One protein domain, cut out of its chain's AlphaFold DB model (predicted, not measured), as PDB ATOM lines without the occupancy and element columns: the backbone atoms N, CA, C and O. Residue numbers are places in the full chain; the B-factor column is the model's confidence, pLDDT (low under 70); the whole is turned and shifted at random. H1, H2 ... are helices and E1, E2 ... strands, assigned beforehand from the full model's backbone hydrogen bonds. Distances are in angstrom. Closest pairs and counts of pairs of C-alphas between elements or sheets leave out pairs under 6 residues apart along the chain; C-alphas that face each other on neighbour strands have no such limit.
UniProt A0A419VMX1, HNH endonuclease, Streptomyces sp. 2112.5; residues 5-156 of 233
ATOM      1  N   VAL A   5     137.723 116.304 114.350       42.66
ATOM      2  CA  VAL A   5     137.376 117.734 114.346       42.66
ATOM      3  C   VAL A   5     136.882 118.218 112.969       42.66
ATOM      4  O   VAL A   5     135.866 118.907 112.895       42.66
ATOM      5  N   GLU A   6     137.508 117.797 111.861       37.81
ATOM      6  CA  GLU A   6     137.053 118.141 110.496       37.81
ATOM      7  C   GLU A   6     135.675 117.543 110.175       37.81
ATOM      8  O   GLU A   6     134.883 118.124 109.425       37.81
ATOM      9  N   SER A   7     135.372 116.381 110.761       38.81
ATOM     10  CA  SER A   7     134.098 115.684 110.569       38.81
ATOM     11  C   SER A   7     132.919 116.374 111.270       38.81
ATOM     12  O   SER A   7     131.801 116.340 110.753       38.81
ATOM     13  N   ALA A   8     133.169 117.063 112.390       40.16
ATOM     14  CA  ALA A   8     132.159 117.819 113.129       40.16
ATOM     15  C   ALA A   8     131.830 119.162 112.452       40.16
ATOM     16  O   ALA A   8     130.659 119.485 112.269       40.16
ATOM     17  N   VAL A   9     132.841 119.892 111.959       42.62
ATOM     18  CA  VAL A   9     132.671 121.190 111.260       42.62
ATOM     19  C   VAL A   9     131.891 121.057 109.940       42.62
ATOM     20  O   VAL A   9     131.286 122.014 109.455       42.62
ATOM     21  N   ARG A  10     131.872 119.863 109.329       41.00
ATOM     22  CA  ARG A  10     131.066 119.589 108.127       41.00
ATOM     23  C   ARG A  10     129.567 119.442 108.397       41.00
ATOM     24  O   ARG A  10     128.806 119.660 107.459       41.00
ATOM     25  N   ARG A  11     129.145 119.056 109.607       39.59
ATOM     26  CA  ARG A  11     127.744 118.685 109.879       39.59
ATOM     27  C   ARG A  11     126.795 119.872 110.053       39.59
ATOM     28  O   ARG A  11     125.621 119.696 109.767       39.59
ATOM     29  N   ASP A  12     127.294 121.052 110.419       48.44
ATOM     30  CA  ASP A  12     126.443 122.239 110.632       48.44
ATOM     31  C   ASP A  12     126.234 123.104 109.381       48.44
ATOM     32  O   ASP A  12     125.377 123.986 109.379       48.44
ATOM     33  N   ARG A  13     126.976 122.842 108.290       55.81
ATOM     34  CA  ARG A  13     126.977 123.716 107.108       55.81
ATOM     35  C   ARG A  13     125.582 123.885 106.521       55.81
ATOM     36  O   ARG A  13     125.057 122.978 105.877       55.81
ATOM     37  N   GLY A  14     125.053 125.099 106.631       64.25
ATOM     38  CA  GLY A  14     123.806 125.479 105.968       64.25
ATOM     39  C   GLY A  14     122.533 125.097 106.728       64.25
ATOM     40  O   GLY A  14     121.439 125.210 106.159       64.25
ATOM     41  N   ASP A  15     122.648 124.716 108.006       81.19
ATOM     42  CA  ASP A  15     121.494 124.473 108.886       81.19
ATOM     43  C   ASP A  15     121.043 125.717 109.674       81.19
ATOM     44  O   ASP A  15     120.231 125.652 110.595       81.19
ATOM     45  N   GLN A  16     121.527 126.896 109.274       91.75
ATOM     46  CA  GLN A  16     121.100 128.165 109.863       91.75
ATOM     47  C   GLN A  16     119.571 128.288 109.863       91.75
ATOM     48  O   GLN A  16     118.910 128.025 108.853       91.75
ATOM     49  N   LYS A  17     119.006 128.718 110.995       94.94
ATOM     50  CA  LYS A  17     117.557 128.914 111.166       94.94
ATOM     51  C   LYS A  17     117.020 129.938 110.162       94.94
ATOM     52  O   LYS A  17     117.752 130.814 109.705       94.94
ATOM     53  N   LEU A  18     115.718 129.878 109.859       96.44
ATOM     54  CA  LEU A  18     115.094 130.803 108.904       96.44
ATOM     55  C   LEU A  18     115.343 132.266 109.282       96.44
ATOM     56  O   LEU A  18     115.720 133.062 108.432       96.44
ATOM     57  N   TRP A  19     115.194 132.611 110.560       96.75
ATOM     58  CA  TRP A  19     115.399 133.982 111.015       96.75
ATOM     59  C   TRP A  19     116.831 134.488 110.764       96.75
ATOM     60  O   TRP A  19     116.990 135.669 110.473       96.75
ATOM     61  N   VAL A  20     117.856 133.621 110.781       96.81
ATOM     62  CA  VAL A  20     119.243 133.984 110.422       96.81
ATOM     63  C   VAL A  20     119.339 134.297 108.930       96.81
ATOM     64  O   VAL A  20     119.935 135.302 108.549       96.81
ATOM     65  N   TRP A  21     118.700 133.487 108.080       97.06
ATOM     66  CA  TRP A  21     118.614 133.763 106.643       97.06
ATOM     67  C   TRP A  21     117.963 135.113 106.362       97.06
ATOM     68  O   TRP A  21     118.505 135.898 105.589       97.06
ATOM     69  N   LEU A  22     116.836 135.398 107.017       98.00
ATOM     70  CA  LEU A  22     116.142 136.678 106.889       98.00
ATOM     71  C   LEU A  22     117.021 137.831 107.386       98.00
ATOM     72  O   LEU A  22     117.208 138.801 106.661       98.00
ATOM     73  N   THR A  23     117.633 137.687 108.564       97.69
ATOM     74  CA  THR A  23     118.545 138.674 109.167       97.69
ATOM     75  C   THR A  23     119.675 139.041 108.208       97.69
ATOM     76  O   THR A  23     119.950 140.223 108.015       97.69
ATOM     77  N   VAL A  24     120.341 138.055 107.608       97.75
ATOM     78  CA  VAL A  24     121.530 138.298 106.783       97.75
ATOM     79  C   VAL A  24     121.153 138.738 105.368       97.75
ATOM     80  O   VAL A  24     121.718 139.708 104.878       97.75
ATOM     81  N   LEU A  25     120.182 138.094 104.707       97.75
ATOM     82  CA  LEU A  25     119.811 138.440 103.325       97.75
ATOM     83  C   LEU A  25     119.049 139.760 103.197       97.75
ATOM     84  O   LEU A  25     118.999 140.311 102.106       97.75
ATOM     85  N   THR A  26     118.453 140.277 104.269       97.44
ATOM     86  CA  THR A  26     117.845 141.618 104.251       97.44
ATOM     87  C   THR A  26     118.843 142.733 104.565       97.44
ATOM     88  O   THR A  26     118.508 143.902 104.378       97.44
ATOM     89  N   ALA A  27     120.068 142.398 104.994       97.25
ATOM     90  CA  ALA A  27     121.090 143.391 105.315       97.25
ATOM     91  C   ALA A  27     121.497 144.220 104.090       97.25
ATOM     92  O   ALA A  27     121.411 143.748 102.951       97.25
ATOM     93  N   ARG A  28     121.912 145.474 104.321       95.50
ATOM     94  CA  ARG A  28     122.276 146.453 103.275       95.50
ATOM     95  C   ARG A  28     121.277 146.509 102.110       95.50
ATOM     96  O   ARG A  28     121.662 146.543 100.940       95.50
ATOM     97  N   GLY A  29     119.978 146.462 102.415       95.06
ATOM     98  CA  GLY A  29     118.926 146.521 101.397       95.06
ATOM     99  C   GLY A  29     118.971 145.357 100.406       95.06
ATOM    100  O   GLY A  29     118.593 145.525  99.248       95.06
ATOM    101  N   ARG A  30     119.447 144.183 100.849       95.81
ATOM    102  CA  ARG A  30     119.501 142.941 100.064       95.81
ATOM    103  C   ARG A  30     120.454 142.998  98.865       95.81
ATOM    104  O   ARG A  30     120.300 142.252  97.896       95.81
ATOM    105  N   LYS A  31     121.463 143.868  98.943       97.56
ATOM    106  CA  LYS A  31     122.567 143.942  97.981       97.56
ATOM    107  C   LYS A  31     123.691 142.983  98.350       97.56
ATOM    108  O   LYS A  31     124.007 142.772  99.519       97.56
ATOM    109  N   CYS A  32     124.347 142.427  97.337       98.06
ATOM    110  CA  CYS A  32     125.543 141.620  97.526       98.06
ATOM    111  C   CYS A  32     126.661 142.441  98.184       98.06
ATOM    112  O   CYS A  32     127.071 143.475  97.665       98.06
ATOM    113  N   THR A  33     127.230 141.908  99.268       98.00
ATOM    114  CA  THR A  33     128.334 142.536 100.017       98.00
ATOM    115  C   THR A  33     129.554 142.840  99.144       98.00
ATOM    116  O   THR A  33     130.278 143.800  99.391       98.00
ATOM    117  N   TYR A  34     129.788 142.053  98.093       97.44
ATOM    118  CA  TYR A  34     131.001 142.175  97.292       97.44
ATOM    119  C   TYR A  34     130.863 143.083  96.085       97.44
ATOM    120  O   TYR A  34     131.655 144.009  95.956       97.44
ATOM    121  N   CYS A  35     129.896 142.824  95.202       97.38
ATOM    122  CA  CYS A  35     129.736 143.628  93.989       97.38
ATOM    123  C   CYS A  35     128.876 144.877  94.188       97.38
ATOM    124  O   CYS A  35     128.933 145.757  93.342       97.38
ATOM    125  N   ASP A  36     128.088 144.942  95.269       97.06
ATOM    126  CA  ASP A  36     127.137 146.025  95.573       97.06
ATOM    127  C   ASP A  36     126.092 146.320  94.474       97.06
ATOM    128  O   ASP A  36     125.417 147.348  94.481       97.06
ATOM    129  N   GLU A  37     125.940 145.382  93.540       95.06
ATOM    130  CA  GLU A  37     125.125 145.509  92.333       95.06
ATOM    131  C   GLU A  37     123.989 144.480  92.346       95.06
ATOM    132  O   GLU A  37     122.813 144.833  92.381       95.06
ATOM    133  N   GLU A  38     124.337 143.189  92.365       97.12
ATOM    134  CA  GLU A  38     123.356 142.108  92.328       97.12
ATOM    135  C   GLU A  38     122.658 141.907  93.676       97.12
ATOM    136  O   GLU A  38     123.233 142.111  94.752       97.12
ATOM    137  N   GLN A  39     121.427 141.405  93.609       96.38
ATOM    138  CA  GLN A  39     120.683 140.986  94.786       96.38
ATOM    139  C   GLN A  39     121.390 139.816  95.485       96.38
ATOM    140  O   GLN A  39     121.861 138.863  94.855       96.38
ATOM    141  N   SER A  40     121.451 139.862  96.812       96.75
ATOM    142  CA  SER A  40     121.983 138.759  97.597       96.75
ATOM    143  C   SER A  40     120.998 137.599  97.683       96.75
ATOM    144  O   SER A  40     119.841 137.775  98.069       96.75
ATOM    145  N   VAL A  41     121.487 136.398  97.382       95.69
ATOM    146  CA  VAL A  41     120.698 135.160  97.315       95.69
ATOM    147  C   VAL A  41     121.340 133.993  98.073       95.69
ATOM    148  O   VAL A  41     120.825 132.870  98.049       95.69
ATOM    149  N   THR A  42     122.481 134.203  98.724       94.00
ATOM    150  CA  THR A  42     123.134 133.187  99.550       94.00
ATOM    151  C   THR A  42     123.749 133.805 100.795       94.00
ATOM    152  O   THR A  42     124.158 134.967 100.786       94.00
ATOM    153  N   LEU A  43     123.811 133.002 101.855       94.25
ATOM    154  CA  LEU A  43     124.655 133.266 103.010       94.25
ATOM    155  C   LEU A  43     126.062 132.790 102.682       94.25
ATOM    156  O   LEU A  43     126.229 131.686 102.157       94.25
ATOM    157  N   GLU A  44     127.055 133.600 102.999       90.94
ATOM    158  CA  GLU A  44     128.449 133.216 102.859       90.94
ATOM    159  C   GLU A  44     129.209 133.492 104.148       90.94
ATOM    160  O   GLU A  44     128.983 134.506 104.801       90.94
ATOM    161  N   HIS A  45     130.126 132.595 104.505       91.38
ATOM    162  CA  HIS A  45     131.043 132.818 105.611       91.38
ATOM    163  C   HIS A  45     132.153 133.795 105.203       91.38
ATOM    164  O   HIS A  45     132.868 133.559 104.222       91.38
ATOM    165  N   GLU A  46     132.317 134.869 105.975       88.50
ATOM    166  CA  GLU A  46     133.419 135.825 105.821       88.50
ATOM    167  C   GLU A  46     134.748 135.091 106.012       88.50
ATOM    168  O   GLU A  46     135.554 135.017 105.080       88.50
ATOM    169  N   THR A  47     134.911 134.444 107.169       82.25
ATOM    170  CA  THR A  47     136.026 133.543 107.434       82.25
ATOM    171  C   THR A  47     135.619 132.139 106.977       82.25
ATOM    172  O   THR A  47     134.680 131.562 107.544       82.25
ATOM    173  N   PRO A  48     136.306 131.537 105.986       77.44
ATOM    174  CA  PRO A  48     135.916 130.247 105.430       77.44
ATOM    175  C   PRO A  48     135.947 129.121 106.466       77.44
ATOM    176  O   PRO A  48     136.935 128.946 107.182       77.44
ATOM    177  N   LEU A  49     134.923 128.263 106.460       72.75
ATOM    178  CA  LEU A  49     134.850 127.079 107.332       72.75
ATOM    179  C   LEU A  49     135.967 126.053 107.101       72.75
ATOM    180  O   LEU A  49     136.184 125.178 107.927       72.75
ATOM    181  N   ALA A  50     136.634 126.102 105.945       64.56
ATOM    182  CA  ALA A  50     137.796 125.258 105.661       64.56
ATOM    183  C   ALA A  50     139.059 125.707 106.421       64.56
ATOM    184  O   ALA A  50     140.064 125.009 106.384       64.56
ATOM    185  N   THR A  51     139.014 126.876 107.065       68.06
ATOM    186  CA  THR A  51     140.118 127.450 107.837       68.06
ATOM    187  C   THR A  51     139.686 127.611 109.300       68.06
ATOM    188  O   THR A  51     139.272 126.641 109.924       68.06
ATOM    189  N   LYS A  52     139.744 128.823 109.862       75.94
ATOM    190  CA  LYS A  52     139.334 129.136 111.242       75.94
ATOM    191  C   LYS A  52     137.865 129.578 111.355       75.94
ATOM    192  O   LYS A  52     137.436 130.017 112.420       75.94
ATOM    193  N   GLY A  53     137.101 129.496 110.265       73.44
ATOM    194  CA  GLY A  53     135.709 129.929 110.216       73.44
ATOM    195  C   GLY A  53     134.779 129.012 110.999       73.44
ATOM    196  O   GLY A  53     134.913 127.791 110.960       73.44
ATOM    197  N   ARG A  54     133.791 129.606 111.668       81.38
ATOM    198  CA  ARG A  54     132.714 128.890 112.366       81.38
ATOM    199  C   ARG A  54     131.373 129.173 111.693       81.38
ATOM    200  O   ARG A  54     131.181 130.265 111.153       81.38
ATOM    201  N   ASP A  55     130.454 128.210 111.738       84.12
ATOM    202  CA  ASP A  55     129.096 128.386 111.208       84.12
ATOM    203  C   ASP A  55     128.201 129.081 112.242       84.12
ATOM    204  O   ASP A  55     127.337 128.493 112.883       84.12
ATOM    205  N   ILE A  56     128.493 130.358 112.458       88.25
ATOM    206  CA  ILE A  56     127.828 131.232 113.422       88.25
ATOM    207  C   ILE A  56     127.363 132.482 112.701       88.25
ATOM    208  O   ILE A  56     128.051 132.979 111.808       88.25
ATOM    209  N   TRP A  57     126.201 132.997 113.093       86.81
ATOM    210  CA  TRP A  57     125.505 134.032 112.334       86.81
ATOM    211  C   TRP A  57     126.332 135.318 112.154       86.81
ATOM    212  O   TRP A  57     126.241 135.942 111.103       86.81
ATOM    213  N   TRP A  58     127.205 135.675 113.103       87.81
ATOM    214  CA  TRP A  58     128.069 136.863 112.993       87.81
ATOM    215  C   TRP A  58     129.269 136.689 112.050       87.81
ATOM    216  O   TRP A  58     129.934 137.663 111.709       87.81
ATOM    217  N   ASN A  59     129.552 135.461 111.603       92.06
ATOM    218  CA  ASN A  59     130.538 135.178 110.557       92.06
ATOM    219  C   ASN A  59     129.901 135.173 109.152       92.06
ATOM    220  O   ASN A  59     130.544 134.750 108.198       92.06
ATOM    221  N   LEU A  60     128.634 135.575 109.004       94.50
ATOM    222  CA  LEU A  60     127.919 135.522 107.728       94.50
ATOM    223  C   LEU A  60     127.833 136.890 107.052       94.50
ATOM    224  O   LEU A  60     127.711 137.919 107.710       94.50
ATOM    225  N   VAL A  61     127.815 136.878 105.722       96.44
ATOM    226  CA  VAL A  61     127.502 138.030 104.870       96.44
ATOM    227  C   VAL A  61     126.557 137.624 103.730       96.44
ATOM    228  O   VAL A  61     126.590 136.472 103.281       96.44
ATOM    229  N   PRO A  62     125.695 138.534 103.236       97.25
ATOM    230  CA  PRO A  62     124.850 138.276 102.081       97.25
ATOM    231  C   PRO A  62     125.639 138.409 100.770       97.25
ATOM    232  O   PRO A  62     126.348 139.393 100.537       97.25
ATOM    233  N   ALA A  63     125.486 137.441  99.866       97.31
ATOM    234  CA  ALA A  63     126.185 137.426  98.582       97.31
ATOM    235  C   ALA A  63     125.277 137.013  97.418       97.31
ATOM    236  O   ALA A  63     124.289 136.302  97.609       97.31
ATOM    237  N   CYS A  64     125.606 137.448  96.200       97.44
ATOM    238  CA  CYS A  64     125.023 136.894  94.979       97.44
ATOM    239  C   CYS A  64     125.757 135.611  94.552       97.44
ATOM    240  O   CYS A  64     126.895 135.363  94.963       97.44
ATOM    241  N   ASP A  65     125.139 134.805  93.684       95.94
ATOM    242  CA  ASP A  65     125.733 133.542  93.221       95.94
ATOM    243  C   ASP A  65     127.018 133.742  92.410       95.94
ATOM    244  O   ASP A  65     127.931 132.914  92.487       95.94
ATOM    245  N   ARG A  66     127.112 134.846  91.659       96.12
ATOM    246  CA  ARG A  66     128.296 135.208  90.871       96.12
ATOM    247  C   ARG A  66     129.507 135.424  91.775       96.12
ATOM    248  O   ARG A  66     130.523 134.749  91.616       96.12
ATOM    249  N   CYS A  67     129.378 136.319  92.755       96.31
ATOM    250  CA  CYS A  67     130.472 136.658  93.664       96.31
ATOM    251  C   CYS A  67     130.833 135.495  94.588       96.31
ATOM    252  O   CYS A  67     132.016 135.192  94.715       96.31
ATOM    253  N   ASN A  68     129.842 134.792  95.149       93.56
ATOM    254  CA  ASN A  68     130.079 133.608  95.983       93.56
ATOM    255  C   ASN A  68     130.908 132.548  95.227       93.56
ATOM    256  O   ASN A  68     131.877 131.995  95.746       93.56
ATOM    257  N   ARG A  69     130.592 132.315  93.944       92.75
ATOM    258  CA  ARG A  69     131.361 131.396  93.091       92.75
ATOM    259  C   ARG A  69     132.783 131.891  92.816       92.75
ATOM    260  O   ARG A  69     133.700 131.074  92.769       92.75
ATOM    261  N   TRP A  70     132.971 133.191  92.590       93.81
ATOM    262  CA  TRP A  70     134.282 133.777  92.284       93.81
ATOM    263  C   TRP A  70     135.213 133.826  93.501       93.81
ATOM    264  O   TRP A  70     136.392 133.494  93.361       93.81
ATOM    265  N   LYS A  71     134.693 134.196  94.679       89.56
ATOM    266  CA  LYS A  71     135.434 134.207  95.950       89.56
ATOM    267  C   LYS A  71     135.876 132.804  96.357       89.56
ATOM    268  O   LYS A  71     137.025 132.602  96.760       89.56
ATOM    269  N   ASN A  72     134.996 131.816  96.179       86.44
ATOM    270  CA  ASN A  72     135.275 130.412  96.459       86.44
ATOM    271  C   ASN A  72     135.730 130.210  97.926       86.44
ATOM    272  O   ASN A  72     135.032 130.608  98.850       86.44
ATOM    273  N   ARG A  73     136.888 129.584  98.175       84.62
ATOM    274  CA  ARG A  73     137.370 129.247  99.532       84.62
ATOM    275  C   ARG A  73     138.186 130.352 100.209       84.62
ATOM    276  O   ARG A  73     138.774 130.082 101.250       84.62
ATOM    277  N   LYS A  74     138.255 131.545  99.620       88.94
ATOM    278  CA  LYS A  74     139.007 132.693 100.146       88.94
ATOM    279  C   LYS A  74     138.156 133.452 101.154       88.94
ATOM    280  O   LYS A  74     136.938 133.418 101.038       88.94
ATOM    281  N   SER A  75     138.755 134.146 102.107       89.75
ATOM    282  CA  SER A  75     138.104 135.212 102.881       89.75
ATOM    283  C   SER A  75     137.828 136.440 102.007       89.75
ATOM    284  O   SER A  75     138.320 136.542 100.879       89.75
ATOM    285  N   ALA A  76     137.014 137.378 102.498       91.50
ATOM    286  CA  ALA A  76     136.741 138.615 101.765       91.50
ATOM    287  C   ALA A  76     138.032 139.424 101.526       91.50
ATOM    288  O   ALA A  76     138.249 139.937 100.429       91.50
ATOM    289  N   SER A  77     138.909 139.470 102.533       91.81
ATOM    290  CA  SER A  77     140.194 140.174 102.481       91.81
ATOM    291  C   SER A  77     141.182 139.532 101.507       91.81
ATOM    292  O   SER A  77     141.770 140.237 100.691       91.81
ATOM    293  N   GLU A  78     141.330 138.204 101.528       93.19
ATOM    294  CA  GLU A  78     142.182 137.487 100.561       93.19
ATOM    295  C   GLU A  78     141.688 137.701  99.128       93.19
ATOM    296  O   GLU A  78     142.469 138.005  98.230       93.19
ATOM    297  N   TRP A  79     140.375 137.602  98.911       94.06
ATOM    298  CA  TRP A  79     139.808 137.792  97.582       94.06
ATOM    299  C   TRP A  79     139.964 139.230  97.069       94.06
ATOM    300  O   TRP A  79     140.255 139.430  95.889       94.06
ATOM    301  N   LYS A  80     139.833 140.224  97.958       94.94
ATOM    302  CA  LYS A  80     140.134 141.630  97.662       94.94
ATOM    303  C   LYS A  80     141.592 141.804  97.228       94.94
ATOM    304  O   LYS A  80     141.828 142.417  96.190       94.94
ATOM    305  N   ILE A  81     142.546 141.243  97.977       95.25
ATOM    306  CA  ILE A  81     143.980 141.323  97.655       95.25
ATOM    307  C   ILE A  81     144.255 140.719  96.277       95.25
ATOM    308  O   ILE A  81     144.902 141.364  95.457       95.25
ATOM    309  N   ASP A  82     143.721 139.534  95.982       94.81
ATOM    310  CA  ASP A  82     143.908 138.895  94.676       94.81
ATOM    311  C   ASP A  82     143.376 139.756  93.526       94.81
ATOM    312  O   ASP A  82     144.020 139.883  92.484       94.81
ATOM    313  N   MET A  83     142.210 140.380  93.706       95.44
ATOM    314  CA  MET A  83     141.656 141.287  92.703       95.44
ATOM    315  C   MET A  83     142.509 142.547  92.531       95.44
ATOM    316  O   MET A  83     142.731 142.976  91.401       95.44
ATOM    317  N   GLU A  84     143.016 143.133  93.616       95.56
ATOM    318  CA  GLU A  84     143.925 144.284  93.556       95.56
ATOM    319  C   GLU A  84     145.249 143.936  92.867       95.56
ATOM    320  O   GLU A  84     145.759 144.731  92.076       95.56
ATOM    321  N   MET A  85     145.786 142.740  93.120       95.81
ATOM    322  CA  MET A  85     146.983 142.243  92.444       95.81
ATOM    323  C   MET A  85     146.733 142.009  90.957       95.81
ATOM    324  O   MET A  85     147.558 142.415  90.148       95.81
ATOM    325  N   GLU A  86     145.582 141.452  90.576       94.94
ATOM    326  CA  GLU A  86     145.213 141.284  89.165       94.94
ATOM    327  C   GLU A  86     145.001 142.630  88.446       94.94
ATOM    328  O   GLU A  86     145.268 142.746  87.251       94.94
ATOM    329  N   HIS A  87     144.535 143.669  89.148       94.50
ATOM    330  CA  HIS A  87     144.453 145.027  88.590       94.50
ATOM    331  C   HIS A  87     145.835 145.663  88.411       94.50
ATOM    332  O   HIS A  87     146.070 146.330  87.406       94.50
ATOM    333  N   ARG A  88     146.762 145.443  89.354       95.50
ATOM    334  CA  ARG A  88     148.143 145.951  89.279       95.50
ATOM    335  C   ARG A  88     149.003 145.181  88.271       95.50
ATOM    336  O   ARG A  88     149.872 145.768  87.632       95.50
ATOM    337  N   HIS A  89     148.756 143.881  88.131       94.94
ATOM    338  CA  HIS A  89     149.509 142.955  87.287       94.94
ATOM    339  C   HIS A  89     148.555 142.105  86.427       94.94
ATOM    340  O   HIS A  89     148.375 140.914  86.699       94.94
ATOM    341  N   PRO A  90     147.925 142.691  85.391       92.94
ATOM    342  CA  PRO A  90     146.982 141.963  84.549       92.94
ATOM    343  C   PRO A  90     147.617 140.738  83.879       92.94
ATOM    344  O   PRO A  90     148.693 140.834  83.293       92.94
ATOM    345  N   GLY A  91     146.932 139.595  83.932       89.88
ATOM    346  CA  GLY A  91     147.379 138.342  83.315       89.88
ATOM    347  C   GLY A  91     148.308 137.494  84.188       89.88
ATOM    348  O   GLY A  91     148.649 136.383  83.791       89.88
ATOM    349  N   ALA A  92     148.674 137.964  85.387       91.19
ATOM    350  CA  ALA A  92     149.488 137.199  86.335       91.19
ATOM    351  C   ALA A  92     148.725 136.028  86.990       91.19
ATOM    352  O   ALA A  92     149.337 135.156  87.604       91.19
ATOM    353  N   GLY A  93     147.397 135.975  86.833       91.06
ATOM    354  CA  GLY A  93     146.582 134.827  87.228       91.06
ATOM    355  C   GLY A  93     146.111 134.857  88.683       91.06
ATOM    356  O   GLY A  93     145.729 133.810  89.210       91.06
ATOM    357  N   PHE A  94     146.088 136.030  89.324       89.94
ATOM    358  CA  PHE A  94     145.581 136.190  90.693       89.94
ATOM    359  C   PHE A  94     144.054 136.030  90.750       89.94
ATOM    360  O   PHE A  94     143.507 135.426  91.681       89.94
ATOM    361  N   ALA A  95     143.345 136.506  89.719       89.00
ATOM    362  CA  ALA A  95     141.897 136.368  89.609       89.00
ATOM    363  C   ALA A  95     141.450 136.089  88.168       89.00
ATOM    364  O   ALA A  95     141.812 136.794  87.234       89.00
ATOM    365  N   ARG A  96     140.584 135.080  87.989       85.31
ATOM    366  CA  ARG A  96     139.994 134.766  86.671       85.31
ATOM    367  C   ARG A  96     138.945 135.787  86.230       85.31
ATOM    368  O   ARG A  96     138.818 136.058  85.045       85.31
ATOM    369  N   ASN A  97     138.180 136.315  87.183       89.44
ATOM    370  CA  ASN A  97     137.129 137.302  86.955       89.44
ATOM    371  C   ASN A  97     137.392 138.524  87.833       89.44
ATOM    372  O   ASN A  97     137.869 138.375  88.961       89.44
ATOM    373  N   LYS A  98     137.048 139.714  87.334       89.62
ATOM    374  CA  LYS A  98     137.340 140.988  87.994       89.62
ATOM    375  C   LYS A  98     136.071 141.778  88.267       89.62
ATOM    376  O   LYS A  98     135.244 141.957  87.379       89.62
ATOM    377  N   LEU A  99     135.964 142.287  89.489       95.50
ATOM    378  CA  LEU A  99     135.095 143.419  89.793       95.50
ATOM    379  C   LEU A  99     135.854 144.726  89.496       95.50
ATOM    380  O   LEU A  99     137.092 144.725  89.529       95.50
ATOM    381  N   PRO A 100     135.156 145.843  89.220       96.62
ATOM    382  CA  PRO A 100     135.798 147.150  89.084       96.62
ATOM    383  C   PRO A 100     136.641 147.487  90.321       96.62
ATOM    384  O   PRO A 100     136.201 147.242  91.442       96.62
ATOM    385  N   LEU A 101     137.834 148.065  90.141       95.81
ATOM    386  CA  LEU A 101     138.776 148.307  91.246       95.81
ATOM    387  C   LEU A 101     138.148 149.120  92.391       95.81
ATOM    388  O   LEU A 101     138.301 148.759  93.552       95.81
ATOM    389  N   GLN A 102     137.364 150.152  92.068       95.69
ATOM    390  CA  GLN A 102     136.645 150.955  93.067       95.69
ATOM    391  C   GLN A 102     135.664 150.113  93.900       95.69
ATOM    392  O   GLN A 102     135.564 150.273  95.115       95.69
ATOM    393  N   VAL A 103     134.984 149.150  93.269       96.94
ATOM    394  CA  VAL A 103     134.106 148.206  93.972       96.94
ATOM    395  C   VAL A 103     134.937 147.309  94.886       96.94
ATOM    396  O   VAL A 103     134.587 147.151  96.052       96.94
ATOM    397  N   VAL A 104     136.058 146.769  94.399       96.75
ATOM    398  CA  VAL A 104     136.970 145.911  95.179       96.75
ATOM    399  C   VAL A 104     137.481 146.619  96.434       96.75
ATOM    400  O   VAL A 104     137.445 146.042  97.523       96.75
ATOM    401  N   MET A 105     137.889 147.882  96.306       95.94
ATOM    402  CA  MET A 105     138.415 148.679  97.417       95.94
ATOM    403  C   MET A 105     137.415 148.803  98.576       95.94
ATOM    404  O   MET A 105     137.823 148.729  99.733       95.94
ATOM    405  N   GLY A 106     136.113 148.891  98.282       96.81
ATOM    406  CA  GLY A 106     135.060 149.001  99.299       96.81
ATOM    407  C   GLY A 106     134.581 147.680  99.921       96.81
ATOM    408  O   GLY A 106     133.686 147.705 100.761       96.81
ATOM    409  N   ILE A 107     135.121 146.514  99.530       96.69
ATOM    410  CA  ILE A 107     134.640 145.211 100.038       96.69
ATOM    411  C   ILE A 107     134.752 145.127 101.566       96.69
ATOM    412  O   ILE A 107     133.796 144.726 102.226       96.69
ATOM    413  N   THR A 108     135.897 145.507 102.135       95.62
ATOM    414  CA  THR A 108     136.147 145.390 103.581       95.62
ATOM    415  C   THR A 108     135.194 146.260 104.399       95.62
ATOM    416  O   THR A 108     134.684 145.817 105.427       95.62
ATOM    417  N   GLU A 109     134.905 147.471 103.924       96.81
ATOM    418  CA  GLU A 109     133.954 148.372 104.573       96.81
ATOM    419  C   GLU A 109     132.538 147.794 104.552       96.81
ATOM    420  O   GLU A 109     131.909 147.690 105.602       96.81
ATOM    421  N   ARG A 110     132.076 147.301 103.395       97.62
ATOM    422  CA  ARG A 110     130.753 146.668 103.278       97.62
ATOM    423  C   ARG A 110     130.622 145.414 104.137       97.62
ATOM    424  O   ARG A 110     129.562 145.186 104.713       97.62
ATOM    425  N   VAL A 111     131.680 144.608 104.263       97.12
ATOM    426  CA  VAL A 111     131.700 143.468 105.197       97.12
ATOM    427  C   VAL A 111     131.509 143.953 106.634       97.12
ATOM    428  O   VAL A 111     130.660 143.418 107.344       97.12
ATOM    429  N   ALA A 112     132.241 144.989 107.050       95.94
ATOM    430  CA  ALA A 112     132.121 145.547 108.393       95.94
ATOM    431  C   ALA A 112     130.734 146.171 108.646       95.94
ATOM    432  O   ALA A 112     130.181 146.009 109.732       95.94
ATOM    433  N   GLU A 113     130.150 146.852 107.655       97.19
ATOM    434  CA  GLU A 113     128.774 147.363 107.704       97.19
ATOM    435  C   GLU A 113     127.761 146.245 107.931       97.19
ATOM    436  O   GLU A 113     126.980 146.319 108.878       97.19
ATOM    437  N   VAL A 114     127.807 145.190 107.109       97.69
ATOM    438  CA  VAL A 114     126.933 144.021 107.267       97.69
ATOM    439  C   VAL A 114     127.113 143.413 108.646       97.69
ATOM    440  O   VAL A 114     126.128 143.158 109.328       97.69
ATOM    441  N   GLN A 115     128.356 143.176 109.068       95.81
ATOM    442  CA  GLN A 115     128.636 142.546 110.350       95.81
ATOM    443  C   GLN A 115     128.109 143.374 111.521       95.81
ATOM    444  O   GLN A 115     127.575 142.781 112.454       95.81
ATOM    445  N   ARG A 116     128.212 144.710 111.476       96.44
ATOM    446  CA  ARG A 116     127.583 145.590 112.475       96.44
ATOM    447  C   ARG A 116     126.063 145.484 112.431       96.44
ATOM    448  O   ARG A 116     125.449 145.306 113.477       96.44
ATOM    449  N   GLU A 117     125.467 145.549 111.241       96.81
ATOM    450  CA  GLU A 117     124.014 145.492 111.072       96.81
ATOM    451  C   GLU A 117     123.438 144.174 111.604       96.81
ATOM    452  O   GLU A 117     122.490 144.179 112.385       96.81
ATOM    453  N   ILE A 118     124.013 143.029 111.229       95.94
ATOM    454  CA  ILE A 118     123.503 141.726 111.673       95.94
ATOM    455  C   ILE A 118     123.819 141.436 113.140       95.94
ATOM    456  O   ILE A 118     123.188 140.546 113.690       95.94
ATOM    457  N   GLN A 119     124.772 142.140 113.764       94.94
ATOM    458  CA  GLN A 119     125.092 142.027 115.196       94.94
ATOM    459  C   GLN A 119     124.279 142.972 116.084       94.94
ATOM    460  O   GLN A 119     124.364 142.862 117.308       94.94
ATOM    461  N   ASP A 120     123.463 143.854 115.505       95.50
ATOM    462  CA  ASP A 120     122.516 144.661 116.265       95.50
ATOM    463  C   ASP A 120     121.548 143.745 117.034       95.50
ATOM    464  O   ASP A 120     120.762 142.982 116.460       95.50
ATOM    465  N   SER A 121     121.617 143.810 118.364       93.94
ATOM    466  CA  SER A 121     120.857 142.930 119.252       93.94
ATOM    467  C   SER A 121     119.348 143.169 119.172       93.94
ATOM    468  O   SER A 121     118.570 142.220 119.298       93.94
ATOM    469  N   ALA A 122     118.915 144.407 118.924       94.25
ATOM    470  CA  ALA A 122     117.508 144.752 118.781       94.25
ATOM    471  C   ALA A 122     116.937 144.180 117.479       94.25
ATOM    472  O   ALA A 122     115.833 143.621 117.490       94.25
ATOM    473  N   ARG A 123     117.704 144.269 116.385       95.94
ATOM    474  CA  ARG A 123     117.387 143.685 115.076       95.94
ATOM    475  C   ARG A 123     117.339 142.165 115.145       95.94
ATOM    476  O   ARG A 123     116.341 141.572 114.738       95.94
ATOM    477  N   LEU A 124     118.369 141.534 115.708       94.44
ATOM    478  CA  LEU A 124     118.431 140.081 115.894       94.44
ATOM    479  C   LEU A 124     117.228 139.557 116.674       94.44
ATOM    480  O   LEU A 124     116.540 138.650 116.206       94.44
ATOM    481  N   ARG A 125     116.932 140.169 117.829       94.25
ATOM    482  CA  ARG A 125     115.764 139.803 118.638       94.25
ATOM    483  C   ARG A 125     114.467 139.963 117.864       94.25
ATOM    484  O   ARG A 125     113.596 139.109 117.982       94.25
ATOM    485  N   TRP A 126     114.330 141.017 117.058       95.88
ATOM    486  CA  TRP A 126     113.135 141.205 116.240       95.88
ATOM    487  C   TRP A 126     112.939 140.044 115.257       95.88
ATOM    488  O   TRP A 126     111.863 139.443 115.250       95.88
ATOM    489  N   PHE A 127     113.977 139.668 114.501       97.38
ATOM    490  CA  PHE A 127     113.904 138.530 113.579       97.38
ATOM    491  C   PHE A 127     113.641 137.213 114.313       97.38
ATOM    492  O   PHE A 127     112.824 136.413 113.858       97.38
ATOM    493  N   GLU A 128     114.293 136.973 115.449       95.81
ATOM    494  CA  GLU A 128     114.078 135.758 116.235       95.81
ATOM    495  C   GLU A 128     112.654 135.687 116.811       95.81
ATOM    496  O   GLU A 128     112.005 134.647 116.719       95.81
ATOM    497  N   HIS A 129     112.112 136.783 117.341       95.69
ATOM    498  CA  HIS A 129     110.750 136.812 117.884       95.69
ATOM    499  C   HIS A 129     109.674 136.619 116.814       95.69
ATOM    500  O   HIS A 129     108.687 135.925 117.064       95.69
ATOM    501  N   HIS A 130     109.852 137.205 115.628       95.88
ATOM    502  CA  HIS A 130     108.851 137.137 114.559       95.88
ATOM    503  C   HIS A 130     108.998 135.880 113.711       95.88
ATOM    504  O   HIS A 130     107.995 135.288 113.320       95.88
ATOM    505  N   HIS A 131     110.228 135.422 113.475       96.69
ATOM    506  CA  HIS A 131     110.502 134.336 112.538       96.69
ATOM    507  C   HIS A 131     111.115 133.080 113.180       96.69
ATOM    508  O   HIS A 131     111.214 132.046 112.522       96.69
ATOM    509  N   GLY A 132     111.488 133.112 114.463       95.06
ATOM    510  CA  GLY A 132     112.204 132.019 115.133       95.06
ATOM    511  C   GLY A 132     111.398 130.739 115.339       95.06
ATOM    512  O   GLY A 132     111.983 129.658 115.402       95.06
ATOM    513  N   LYS A 133     110.063 130.835 115.375       94.75
ATOM    514  CA  LYS A 133     109.165 129.666 115.436       94.75
ATOM    515  C   LYS A 133     109.034 128.926 114.101       94.75
ATOM    516  O   LYS A 133     108.590 127.779 114.081       94.75
ATOM    517  N   TYR A 134     109.384 129.569 112.987       95.44
ATOM    518  CA  TYR A 134     109.238 128.987 111.659       95.44
ATOM    519  C   TYR A 134     110.482 128.183 111.290       95.44
ATOM    520  O   TYR A 134     111.621 128.631 111.437       95.44
ATOM    521  N   LYS A 135     110.259 126.974 110.772       95.69
ATOM    522  CA  LYS A 135     111.339 126.146 110.237       95.69
ATOM    523  C   LYS A 135     111.824 126.731 108.913       95.69
ATOM    524  O   LYS A 135     111.025 127.220 108.117       95.69
ATOM    525  N   LYS A 136     113.130 126.634 108.657       94.75
ATOM    526  CA  LYS A 136     113.698 126.962 107.347       94.75
ATOM    527  C   LYS A 136     113.163 125.977 106.296       94.75
ATOM    528  O   LYS A 136     113.314 124.769 106.505       94.75
ATOM    529  N   PRO A 137     112.579 126.456 105.182       95.25
ATOM    530  CA  PRO A 137     112.223 125.595 104.060       95.25
ATOM    531  C   PRO A 137     113.427 124.817 103.517       95.25
ATOM    532  O   PRO A 137     114.576 125.250 103.626       95.25
ATOM    533  N   ARG A 138     113.179 123.646 102.921       91.44
ATOM    534  CA  ARG A 138     114.262 122.824 102.354       91.44
ATOM    535  C   ARG A 138     114.727 123.356 101.007       91.44
ATOM    536  O   ARG A 138     115.921 123.307 100.715       91.44
ATOM    537  N   LEU A 139     113.798 123.839 100.183       94.00
ATOM    538  CA  LEU A 139     114.123 124.331  98.854       94.00
ATOM    539  C   LEU A 139     114.590 125.781  98.926       94.00
ATOM    540  O   LEU A 139     113.946 126.636  99.528       94.00
ATOM    541  N   ARG A 140     115.686 126.080  98.225       93.06
ATOM    542  CA  ARG A 140     116.244 127.435  98.152       93.06
ATOM    543  C   ARG A 140     115.223 128.470  97.664       93.06
ATOM    544  O   ARG A 140     115.206 129.580  98.181       93.06
ATOM    545  N   ARG A 141     114.358 128.107  96.707       96.06
ATOM    546  CA  ARG A 141     113.290 128.993  96.203       96.06
ATOM    547  C   ARG A 141     112.302 129.405  97.301       96.06
ATOM    548  O   ARG A 141     111.976 130.575  97.401       96.06
ATOM    549  N   GLU A 142     111.921 128.472  98.172       97.12
ATOM    550  CA  GLU A 142     110.963 128.711  99.260       97.12
ATOM    551  C   GLU A 142     111.596 129.580 100.352       97.12
ATOM    552  O   GLU A 142     110.946 130.439 100.937       97.12
ATOM    553  N   VAL A 143     112.901 129.408 100.602       95.75
ATOM    554  CA  VAL A 143     113.647 130.332 101.469       95.75
ATOM    555  C   VAL A 143     113.598 131.750 100.894       95.75
ATOM    556  O   VAL A 143     113.344 132.692 101.639       95.75
ATOM    557  N   HIS A 144     113.789 131.916  99.583       96.50
ATOM    558  CA  HIS A 144     113.703 133.230  98.931       96.50
ATOM    559  C   HIS A 144     112.301 133.826  98.950       96.50
ATOM    560  O   HIS A 144     112.174 135.025  99.167       96.50
ATOM    561  N   GLU A 145     111.255 133.014  98.812       97.88
ATOM    562  CA  GLU A 145     109.868 133.456  99.007       97.88
ATOM    563  C   GLU A 145     109.654 134.015 100.424       97.88
ATOM    564  O   GLU A 145     109.063 135.086 100.580       97.88
ATOM    565  N   CYS A 146     110.207 133.362 101.454       97.94
ATOM    566  CA  CYS A 146     110.194 133.891 102.821       97.94
ATOM    567  C   CYS A 146     110.962 135.218 102.942       97.94
ATOM    568  O   CYS A 146     110.506 136.122 103.640       97.94
ATOM    569  N   VAL A 147     112.113 135.355 102.272       97.44
ATOM    570  CA  VAL A 147     112.884 136.612 102.269       97.44
ATOM    571  C   VAL A 147     112.092 137.729 101.586       97.44
ATOM    572  O   VAL A 147     112.014 138.825 102.131       97.44
ATOM    573  N   GLU A 148     111.452 137.465 100.444       98.00
ATOM    574  CA  GLU A 148     110.585 138.438  99.763       98.00
ATOM    575  C   GLU A 148     109.401 138.868 100.632       98.00
ATOM    576  O   GLU A 148     109.082 140.056 100.713       98.00
ATOM    577  N   ALA A 149     108.750 137.917 101.305       98.00
ATOM    578  CA  ALA A 149     107.665 138.217 102.231       98.00
ATOM    579  C   ALA A 149     108.146 139.116 103.379       98.00
ATOM    580  O   ALA A 149     107.490 140.109 103.688       98.00
ATOM    581  N   CYS A 150     109.320 138.821 103.944       97.75
ATOM    582  CA  CYS A 150     109.931 139.625 104.998       97.75
ATOM    583  C   CYS A 150     110.299 141.037 104.513       97.75
ATOM    584  O   CYS A 150     110.001 142.014 105.190       97.75
ATOM    585  N   VAL A 151     110.866 141.189 103.310       96.75
ATOM    586  CA  VAL A 151     111.145 142.516 102.731       96.75
ATOM    587  C   VAL A 151     109.858 143.325 102.553       96.75
ATOM    588  O   VAL A 151     109.822 144.504 102.902       96.75
ATOM    589  N   LYS A 152     108.780 142.699 102.065       95.81
ATOM    590  CA  LYS A 152     107.465 143.351 101.937       95.81
ATOM    591  C   LYS A 152     106.868 143.736 103.287       95.81
ATOM    592  O   LYS A 152     106.188 144.751 103.370       95.81
ATOM    593  N   GLU A 153     107.083 142.929 104.321       94.31
ATOM    594  CA  GLU A 153     106.683 143.243 105.694       94.31
ATOM    595  C   GLU A 153     107.465 144.445 106.230       94.31
ATOM    596  O   GLU A 153     106.854 145.413 106.678       94.31
ATOM    597  N   LEU A 154     108.796 144.435 106.103       93.81
ATOM    598  CA  LEU A 154     109.662 145.531 106.537       93.81
ATOM    599  C   LEU A 154     109.312 146.854 105.844       93.81
ATOM    600  O   LEU A 154     109.276 147.889 106.500       93.81
ATOM    601  N   ALA A 155     108.966 146.813 104.556       90.50
ATOM    602  CA  ALA A 155     108.556 147.989 103.786       90.50
ATOM    603  C   ALA A 155     107.218 148.612 104.234       90.50
ATOM    604  O   ALA A 155     106.904 149.728 103.831       90.50
ATOM    605  N   ARG A 156     106.407 147.910 105.041       84.81
ATOM    606  CA  ARG A 156     105.178 148.476 105.631       84.81
ATOM    607  C   ARG A 156     105.464 149.315 106.864       84.81
ATOM    608  O   ARG A 156     104.590 150.073 107.283       84.81
TER     609      ARG A 156
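This is residues 5 to 156 of the 233 residues of the protein "HNH endonuclease" of Streptomyces sp. 2112.5 (UniProt A0A419VMX1). A tiny two-strand hairpin, E1 and E2, lies in the middle of an assembly of helices, with H2, H4 and H7 next to it. H7 reaches from a group at one end, where it meets H5 and H6, past E2 toward a group at the other end, where H8 and H9 pack on H2; H1 lies away from the other named elements, on a low-confidence end. The printed part has 152 residues, with nine named helices and two named strands in the order H1, H2, H3, E1, E2, H4, H5, H6, H7, H8, H9. The sheet has the order E1 - E2 and is antiparallel; the class is mostly helix. The whole is compact, with a radius of gyration of the C-alphas of 16.0 A and spans of 51 by 42 by 28 A.

E1 is residues 42 to 45, beginning at C-alpha 42 (123.134, 133.187, 99.550), and E2 is residues 60 to 63. Before them come H1, residues 5 to 9, with C-alpha 5 at (137.376, 117.734, 114.346), H2, residues 18 to 25, and H3, residues 27 to 30. After them come H4, residues 65 to 71, H5, residues 76 to 88 and 18.4 A long, and H6, residues 101 to 105. H7 is residues 107 to 119, 18.2 A long, and H8 is residues 121 to 131, 15.0 A long. H9, residues 140 to 154, is 21.0 A long and ends at C-alpha 154 (109.662, 145.531, 106.537).

E1 and E2 form an antiparallel hairpin at 138 degrees, with N 44 and O 61 2.9 A apart and N 61 and O 44 2.8 A apart, both within hydrogen-bond range. The closest C-alphas of H2 and E2 are those of Leu 25 and Pro 62, 5.2 A apart. Those of E2 and H7 are Val 61 and Val 114, at 6.5 A, and those of E1 and H4 are Thr 42 and Asp 65, at 6.9 A. H2 touches H8, closest at the C-alphas of Trp 19 and His 131, 5.1 A, at a steep tilt of 49 degrees, opposite ways. H2 touches H9 about perpendicular at 74 degrees, closest at the C-alphas of Leu 22 and Val 147, 5.7 A. H8 and H9 are apart. H7 touches H3 with residues 113 to 118 alone, closest at the C-alphas of Ala 27 and Val 114, 6.2 A. H5 touches H7 at a shallow tilt of 16 degrees, opposite ways, with residues 76 to 80 alone; the closest C-alphas are those of Ser 77 and Thr 108, 6.7 A. H5 touches H6, closest at the C-alphas of Lys 80 and Val 104, 5.9 A. H1 is apart from the other named elements. Every O i to N i+4 pair is within hydrogen-bond range in H1, H2, H4, H5, H6, H7, H8 and H9; H3 is too short for such a pair.

The two C-alphas farthest apart, those of His 89 and Lys 133, are 51.0 A apart. The printed part has no cut. The links H3 to E1, E1 to E2 and H5 to H6 are long. The mean pLDDT of the printed part is 90.2; residues 5 to 14 and 50 to 51 are under 70.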